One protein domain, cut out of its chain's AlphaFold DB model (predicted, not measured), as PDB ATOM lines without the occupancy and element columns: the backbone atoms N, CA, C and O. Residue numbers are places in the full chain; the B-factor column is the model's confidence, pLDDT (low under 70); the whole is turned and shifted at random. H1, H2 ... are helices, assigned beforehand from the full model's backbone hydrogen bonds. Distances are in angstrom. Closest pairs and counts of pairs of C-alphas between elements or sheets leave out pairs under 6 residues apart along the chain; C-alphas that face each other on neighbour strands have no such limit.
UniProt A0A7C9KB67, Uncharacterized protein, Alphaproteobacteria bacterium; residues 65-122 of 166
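Overview. This is residues 65 to 122 of the 166 residues of an uncharacterized protein of Alphaproteobacteria bacterium (UniProt A0A7C9KB67). Two short helices, H1 and H2, cross steeply to make a small compact head, from which the long helix H3 sticks out as an arm with residues 102 to 121. The printed part has 58 residues with three named helices, in the order H1, H2, H3, and is all helix. It is only just extended, close to loose, with a radius of gyration of the C-alphas of 15.7 A and spans of 51 by 21 by 15 A.

Arrangement. H1, residues 67 to 77, touches H2, residues 83 to 93; their closest C-alphas, of Met 71 and Ala 90, are 5.8 A apart. They run opposite ways at a steep tilt of 69 degrees, only just short of about perpendicular. H3, residues 95 to 121, only just touches H1, with 3 pairs of C-alphas within 8 A and its residues 97 to 101 alone; the closest, Leu 67 and Leu 97, are 5.3 A apart. H2 and H3 touch only at the corner. Every O i to N i+4 pair in H1, H2 and H3 is within hydrogen-bond range.

Along the chain. H1 begins at C-alpha 67 (174.842, 165.477, 269.856). H3, 38.8 A long, ends at C-alpha 121 (154.375, 195.661, 270.982).

Size, cuts and confidence. The printed part has no cut. Both links are tight. No printed residue is under 70 in pLDDT.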
ATOM      1  N   ASP A  65     171.522 159.400 271.013       93.06
ATOM      2  CA  ASP A  65     170.222 160.071 270.932       93.06
ATOM      3  C   ASP A  65     170.386 161.587 270.750       93.06
ATOM      4  O   ASP A  65     169.524 162.240 270.174       93.06
ATOM      5  N   THR A  66     171.496 162.154 271.237       94.94
ATOM      6  CA  THR A  66     171.787 163.589 271.154       94.94
ATOM      7  C   THR A  66     173.235 163.853 270.750       94.94
ATOM      8  O   THR A  66     174.140 163.048 271.005       94.94
ATOM      9  N   LEU A  67     173.482 165.024 270.153       94.00
ATOM     10  CA  LEU A  67     174.842 165.477 269.856       94.00
ATOM     11  C   LEU A  67     175.681 165.634 271.137       94.00
ATOM     12  O   LEU A  67     176.875 165.334 271.132       94.00
ATOM     13  N   GLU A  68     175.067 166.057 272.245       95.44
ATOM     14  CA  GLU A  68     175.751 166.219 273.533       95.44
ATOM     15  C   GLU A  68     176.298 164.890 274.067       95.44
ATOM     16  O   GLU A  68     177.435 164.835 274.548       95.44
ATOM     17  N   ASP A  69     175.542 163.800 273.919       95.19
ATOM     18  CA  ASP A  69     175.995 162.463 274.308       95.19
ATOM     19  C   ASP A  69     177.170 161.994 273.443       95.19
ATOM     20  O   ASP A  69     178.161 161.466 273.967       95.19
ATOM     21  N   ALA A  70     177.116 162.264 272.134       94.44
ATOM     22  CA  ALA A  70     178.218 161.980 271.217       94.44
ATOM     23  C   ALA A  70     179.481 162.787 271.579       94.44
ATOM     24  O   ALA A  70     180.594 162.250 271.594       94.44
ATOM     25  N   MET A  71     179.327 164.066 271.936       95.94
ATOM     26  CA  MET A  71     180.429 164.914 272.399       95.94
ATOM     27  C   MET A  71     181.014 164.428 273.725       95.94
ATOM     28  O   MET A  71     182.235 164.377 273.877       95.94
ATOM     29  N   LYS A  72     180.169 164.036 274.683       95.75
ATOM     30  CA  LYS A  72     180.601 163.496 275.976       95.75
ATOM     31  C   LYS A  72     181.390 162.206 275.789       95.75
ATOM     32  O   LYS A  72     182.461 162.053 276.376       95.75
ATOM     33  N   TYR A  73     180.916 161.318 274.918       94.25
ATOM     34  CA  TYR A  73     181.658 160.124 274.533       94.25
ATOM     35  C   TYR A  73     183.023 160.491 273.931       94.25
ATOM     36  O   TYR A  73     184.055 160.023 274.414       94.25
ATOM     37  N   LEU A  74     183.067 161.399 272.953       94.12
ATOM     38  CA  LEU A  74     184.320 161.826 272.324       94.12
ATOM     39  C   LEU A  74     185.303 162.491 273.296       94.12
ATOM     40  O   LEU A  74     186.506 162.262 273.185       94.12
ATOM     41  N   SER A  75     184.805 163.255 274.268       95.62
ATOM     42  CA  SER A  75     185.625 163.865 275.317       95.62
ATOM     43  C   SER A  75     186.233 162.818 276.255       95.62
ATOM     44  O   SER A  75     187.388 162.956 276.649       95.62
ATOM     45  N   THR A  76     185.513 161.729 276.560       94.31
ATOM     46  CA  THR A  76     186.082 160.622 277.353       94.31
ATOM     47  C   THR A  76     187.130 159.814 276.587       94.31
ATOM     48  O   THR A  76     188.105 159.361 277.181       94.31
ATOM     49  N   GLN A  77     186.970 159.663 275.268       93.38
ATOM     50  CA  GLN A  77     187.956 159.001 274.403       93.38
ATOM     51  C   GLN A  77     189.198 159.868 274.140       93.38
ATOM     52  O   GLN A  77     190.292 159.346 273.925       93.38
ATOM     53  N   HIS A  78     189.038 161.192 274.143       93.25
ATOM     54  CA  HIS A  78     190.101 162.158 273.867       93.25
ATOM     55  C   HIS A  78     190.131 163.263 274.935       93.25
ATOM     56  O   HIS A  78     189.731 164.392 274.648       93.25
ATOM     57  N   PRO A  79     190.629 162.971 276.151       94.62
ATOM     58  CA  PRO A  79     190.617 163.928 277.262       94.62
ATOM     59  C   PRO A  79     191.485 165.170 277.009       94.62
ATOM     60  O   PRO A  79     191.202 166.233 277.552       94.62
ATOM     61  N   ASP A  80     192.507 165.056 276.156       96.38
ATOM     62  CA  ASP A  80     193.402 166.165 275.802       96.38
ATOM     63  C   ASP A  80     192.830 167.084 274.704       96.38
ATOM     64  O   ASP A  80     193.447 168.086 274.344       96.38
ATOM     65  N   MET A  81     191.674 166.739 274.122       94.50
ATOM     66  CA  MET A  81     191.068 167.502 273.030       94.50
ATOM     67  C   MET A  81     190.244 168.676 273.582       94.50
ATOM     68  O   MET A  81     189.367 168.458 274.422       94.50
ATOM     69  N   PRO A  82     190.457 169.919 273.104       97.06
ATOM     70  CA  PRO A  82     189.641 171.051 273.524       97.06
ATOM     71  C   PRO A  82     188.195 170.885 273.040       97.06
ATOM     72  O   PRO A  82     187.926 170.284 272.000       97.06
ATOM     73  N   GLN A  83     187.246 171.464 273.776       94.62
ATOM     74  CA  GLN A  83     185.813 171.279 273.520       94.62
ATOM     75  C   GLN A  83     185.377 171.722 272.111       94.62
ATOM     76  O   GLN A  83     184.516 171.084 271.509       94.62
ATOM     77  N   SER A  84     186.002 172.765 271.551       95.75
ATOM     78  CA  SER A  84     185.764 173.216 270.169       95.75
ATOM     79  C   SER A  84     186.068 172.129 269.136       95.75
ATOM     80  O   SER A  84     185.356 171.974 268.141       95.75
ATOM     81  N   ASP A  85     187.116 171.352 269.391       95.94
ATOM     82  CA  ASP A  85     187.573 170.297 268.496       95.94
ATOM     83  C   ASP A  85     186.722 169.042 268.679       95.94
ATOM     84  O   ASP A  85     186.423 168.364 267.698       95.94
ATOM     85  N   VAL A  86     186.251 168.780 269.906       96.44
ATOM     86  CA  VAL A  86     185.265 167.726 270.190       96.44
ATOM     87  C   VAL A  86     183.963 167.991 269.436       96.44
ATOM     88  O   VAL A  86     183.482 167.091 268.754       96.44
ATOM     89  N   MET A  87     183.437 169.221 269.484       95.56
ATOM     90  CA  MET A  87     182.250 169.630 268.719       95.56
ATOM     91  C   MET A  87     182.477 169.451 267.214       95.56
ATOM     92  O   MET A  87     181.700 168.792 266.531       95.56
ATOM     93  N   SER A  88     183.600 169.962 266.700       95.56
ATOM     94  CA  SER A  88     183.956 169.840 265.280       95.56
ATOM     95  C   SER A  88     184.098 168.382 264.836       95.56
ATOM     96  O   SER A  88     183.783 168.034 263.698       95.56
ATOM     97  N   LYS A  89     184.592 167.513 265.722       94.19
ATOM     98  CA  LYS A  89     184.720 166.079 265.471       94.19
ATOM     99  C   LYS A  89     183.366 165.374 265.535       94.19
ATOM    100  O   LYS A  89     183.108 164.548 264.665       94.19
ATOM    101  N   ALA A  90     182.511 165.729 266.494       94.06
ATOM    102  CA  ALA A  90     181.148 165.221 266.609       94.06
ATOM    103  C   ALA A  90     180.331 165.570 265.360       94.06
ATOM    104  O   ALA A  90     179.786 164.669 264.736       94.06
ATOM    105  N   ALA A  91     180.374 166.826 264.910       93.75
ATOM    106  CA  ALA A  91     179.686 167.292 263.705       93.75
ATOM    107  C   ALA A  91     180.097 166.529 262.434       93.75
ATOM    108  O   ALA A  91     179.281 166.249 261.565       93.75
ATOM    109  N   ARG A  92     181.379 166.157 262.321       93.06
ATOM    110  CA  ARG A  92     181.879 165.364 261.184       93.06
ATOM    111  C   ARG A  92     181.483 163.892 261.260       93.06
ATOM    112  O   ARG A  92     181.363 163.248 260.223       93.06
ATOM    113  N   GLN A  93     181.382 163.335 262.466       91.75
ATOM    114  CA  GLN A  93     181.062 161.920 262.667       91.75
ATOM    115  C   GLN A  93     179.555 161.655 262.655       91.75
ATOM    116  O   GLN A  93     179.142 160.612 262.152       91.75
ATOM    117  N   TYR A  94     178.766 162.607 263.150       93.38
ATOM    118  CA  TYR A  94     177.318 162.532 263.317       93.38
ATOM    119  C   TYR A  94     176.665 163.798 262.729       93.38
ATOM    120  O   TYR A  94     176.226 164.665 263.486       93.38
ATOM    121  N   PRO A  95     176.645 163.946 261.389       93.38
ATOM    122  CA  PRO A  95     176.093 165.135 260.738       93.38
ATOM    123  C   PRO A  95     174.603 165.319 261.043       93.38
ATOM    124  O   PRO A  95     174.198 166.426 261.371       93.38
ATOM    125  N   ASP A  96     173.824 164.235 261.054       93.06
ATOM    126  CA  ASP A  96     172.377 164.288 261.303       93.06
ATOM    127  C   ASP A  96     172.055 164.887 262.688       93.06
ATOM    128  O   ASP A  96     171.261 165.815 262.801       93.06
ATOM    129  N   LEU A  97     172.756 164.435 263.739       93.38
ATOM    130  CA  LEU A  97     172.595 164.969 265.103       93.38
ATOM    131  C   LEU A  97     173.051 166.427 265.223       93.38
ATOM    132  O   LEU A  97     172.564 167.173 266.071       93.38
ATOM    133  N   HIS A  98     174.032 166.830 264.417       95.69
ATOM    134  CA  HIS A  98     174.523 168.201 264.407       95.69
ATOM    135  C   HIS A  98     173.546 169.153 263.722       95.69
ATOM    136  O   HIS A  98     173.356 170.273 264.197       95.69
ATOM    137  N   ASP A  99     172.913 168.712 262.641       94.50
ATOM    138  CA  ASP A  99     171.879 169.480 261.958       94.50
ATOM    139  C   ASP A  99     170.651 169.648 262.866       94.50
ATOM    140  O   ASP A  99     170.200 170.775 263.060       94.50
ATOM    141  N   GLU A 100     170.207 168.581 263.543       93.69
ATOM    142  CA  GLU A 100     169.130 168.659 264.544       93.69
ATOM    143  C   GLU A 100     169.455 169.632 265.691       93.69
ATOM    144  O   GLU A 100     168.617 170.451 266.074       93.69
ATOM    145  N   TYR A 101     170.687 169.593 266.212       94.62
ATOM    146  CA  TYR A 101     171.142 170.521 267.252       94.62
ATOM    147  C   TYR A 101     171.095 171.986 266.786       94.62
ATOM    148  O   TYR A 101     170.682 172.874 267.537       94.62
ATOM    149  N   ASN A 102     171.505 172.252 265.542       95.38
ATOM    150  CA  ASN A 102     171.463 173.601 264.981       95.38
ATOM    151  C   ASN A 102     170.027 174.074 264.751       95.38
ATOM    152  O   ASN A 102     169.710 175.211 265.098       95.38
ATOM    153  N   ASP A 103     169.158 173.208 264.230       94.94
ATOM    154  CA  ASP A 103     167.743 173.511 264.016       94.94
ATOM    155  C   ASP A 103     167.035 173.852 265.336       94.94
ATOM    156  O   ASP A 103     166.260 174.812 265.406       94.94
ATOM    157  N   GLU A 104     167.330 173.113 266.409       92.62
ATOM    158  CA  GLU A 104     166.806 173.417 267.741       92.62
ATOM    159  C   GLU A 104     167.318 174.772 268.251       92.62
ATOM    160  O   GLU A 104     166.529 175.598 268.727       92.62
ATOM    161  N   GLY A 105     168.619 175.041 268.103       91.56
ATOM    162  CA  GLY A 105     169.216 176.328 268.458       91.56
ATOM    163  C   GLY A 105     168.576 177.498 267.702       91.56
ATOM    164  O   GLY A 105     168.196 178.503 268.310       91.56
ATOM    165  N   GLU A 106     168.376 177.357 266.392       92.56
ATOM    166  CA  GLU A 106     167.690 178.355 265.571       92.56
ATOM    167  C   GLU A 106     166.239 178.566 266.007       92.56
ATOM    168  O   GLU A 106     165.769 179.706 266.071       92.56
ATOM    169  N   TRP A 107     165.518 177.491 266.325       92.81
ATOM    170  CA  TRP A 107     164.142 177.590 266.800       92.81
ATOM    171  C   TRP A 107     164.054 178.362 268.118       92.81
ATOM    172  O   TRP A 107     163.190 179.231 268.266       92.81
ATOM    173  N   GLN A 108     164.967 178.101 269.058       91.19
ATOM    174  CA  GLN A 108     165.025 178.818 270.332       91.19
ATOM    175  C   GLN A 108     165.330 180.307 270.132       91.19
ATOM    176  O   GLN A 108     164.677 181.150 270.752       91.19
ATOM    177  N   ILE A 109     166.260 180.640 269.230       91.12
ATOM    178  CA  ILE A 109     166.577 182.031 268.876       91.12
ATOM    179  C   ILE A 109     165.347 182.717 268.278       91.12
ATOM    180  O   ILE A 109     164.931 183.758 268.781       91.12
ATOM    181  N   ARG A 110     164.703 182.111 267.272       92.25
ATOM    182  CA  ARG A 110     163.491 182.673 266.649       92.25
ATOM    183  C   ARG A 110     162.373 182.861 267.666       92.25
ATOM    184  O   ARG A 110     161.700 183.889 267.659       92.25
ATOM    185  N   LYS A 111     162.178 181.899 268.569       92.88
ATOM    186  CA  LYS A 111     161.189 182.012 269.644       92.88
ATOM    187  C   LYS A 111     161.500 183.203 270.551       92.88
ATOM    188  O   LYS A 111     160.618 184.031 270.774       92.88
ATOM    189  N   ALA A 112     162.742 183.339 271.008       88.38
ATOM    190  CA  ALA A 112     163.163 184.466 271.835       88.38
ATOM    191  C   ALA A 112     162.994 185.816 271.111       88.38
ATOM    192  O   ALA A 112     162.535 186.784 271.714       88.38
ATOM    193  N   GLU A 113     163.293 185.879 269.811       90.19
ATOM    194  CA  GLU A 113     163.061 187.068 268.986       90.19
ATOM    195  C   GLU A 113     161.573 187.419 268.896       90.19
ATOM    196  O   GLU A 113     161.207 188.582 269.071       90.19
ATOM    197  N   THR A 114     160.696 186.434 268.675       89.25
ATOM    198  CA  THR A 114     159.244 186.674 268.644       89.25
ATOM    199  C   THR A 114     158.710 187.147 269.993       89.25
ATOM    200  O   THR A 114     157.956 188.117 270.041       89.25
ATOM    201  N   GLU A 115     159.164 186.548 271.097       87.19
ATOM    202  CA  GLU A 115     158.788 186.968 272.450       87.19
ATOM    203  C   GLU A 115     159.290 188.387 272.760       87.19
ATOM    204  O   GLU A 115     158.566 189.186 273.359       87.19
ATOM    205  N   ALA A 116     160.494 188.745 272.303       84.62
ATOM    206  CA  ALA A 116     161.033 190.095 272.436       84.62
ATOM    207  C   ALA A 116     160.242 191.114 271.601       84.62
ATOM    208  O   ALA A 116     159.906 192.194 272.094       84.62
ATOM    209  N   LEU A 117     159.891 190.778 270.357       85.38
ATOM    210  CA  LEU A 117     159.059 191.627 269.503       85.38
ATOM    211  C   LEU A 117     157.670 191.833 270.111       85.38
ATOM    212  O   LEU A 117     157.203 192.971 270.194       85.38
ATOM    213  N   ASP A 118     157.037 190.778 270.610       85.31
ATOM    214  CA  ASP A 118     155.739 190.887 271.270       85.31
ATOM    215  C   ASP A 118     155.835 191.705 272.559       85.31
ATOM    216  O   ASP A 118     154.987 192.566 272.807       85.31
ATOM    217  N   ALA A 119     156.918 191.558 273.326       78.00
ATOM    218  CA  ALA A 119     157.191 192.432 274.459       78.00
ATOM    219  C   ALA A 119     157.295 193.903 274.028       78.00
ATOM    220  O   ALA A 119     156.734 194.757 274.707       78.00
ATOM    221  N   THR A 120     157.924 194.221 272.886       79.25
ATOM    222  CA  THR A 120     157.982 195.604 272.370       79.25
ATOM    223  C   THR A 120     156.650 196.139 271.840       79.25
ATOM    224  O   THR A 120     156.453 197.355 271.837       79.25
ATOM    225  N   ARG A 121     155.720 195.268 271.436       86.38
ATOM    226  CA  ARG A 121     154.375 195.661 270.982       86.38
ATOM    227  C   ARG A 121     153.428 195.962 272.134       86.38
ATOM    228  O   ARG A 121     152.535 196.791 271.976       86.38
ATOM    229  N   LYS A 122     153.623 195.330 273.295       85.62
ATOM    230  CA  LYS A 122     152.790 195.581 274.477       85.62
ATOM    231  C   LYS A 122     152.862 197.060 274.887       85.62
ATOM    232  O   LYS A 122     153.978 197.573 275.045       85.62
TER     233      LYS A 122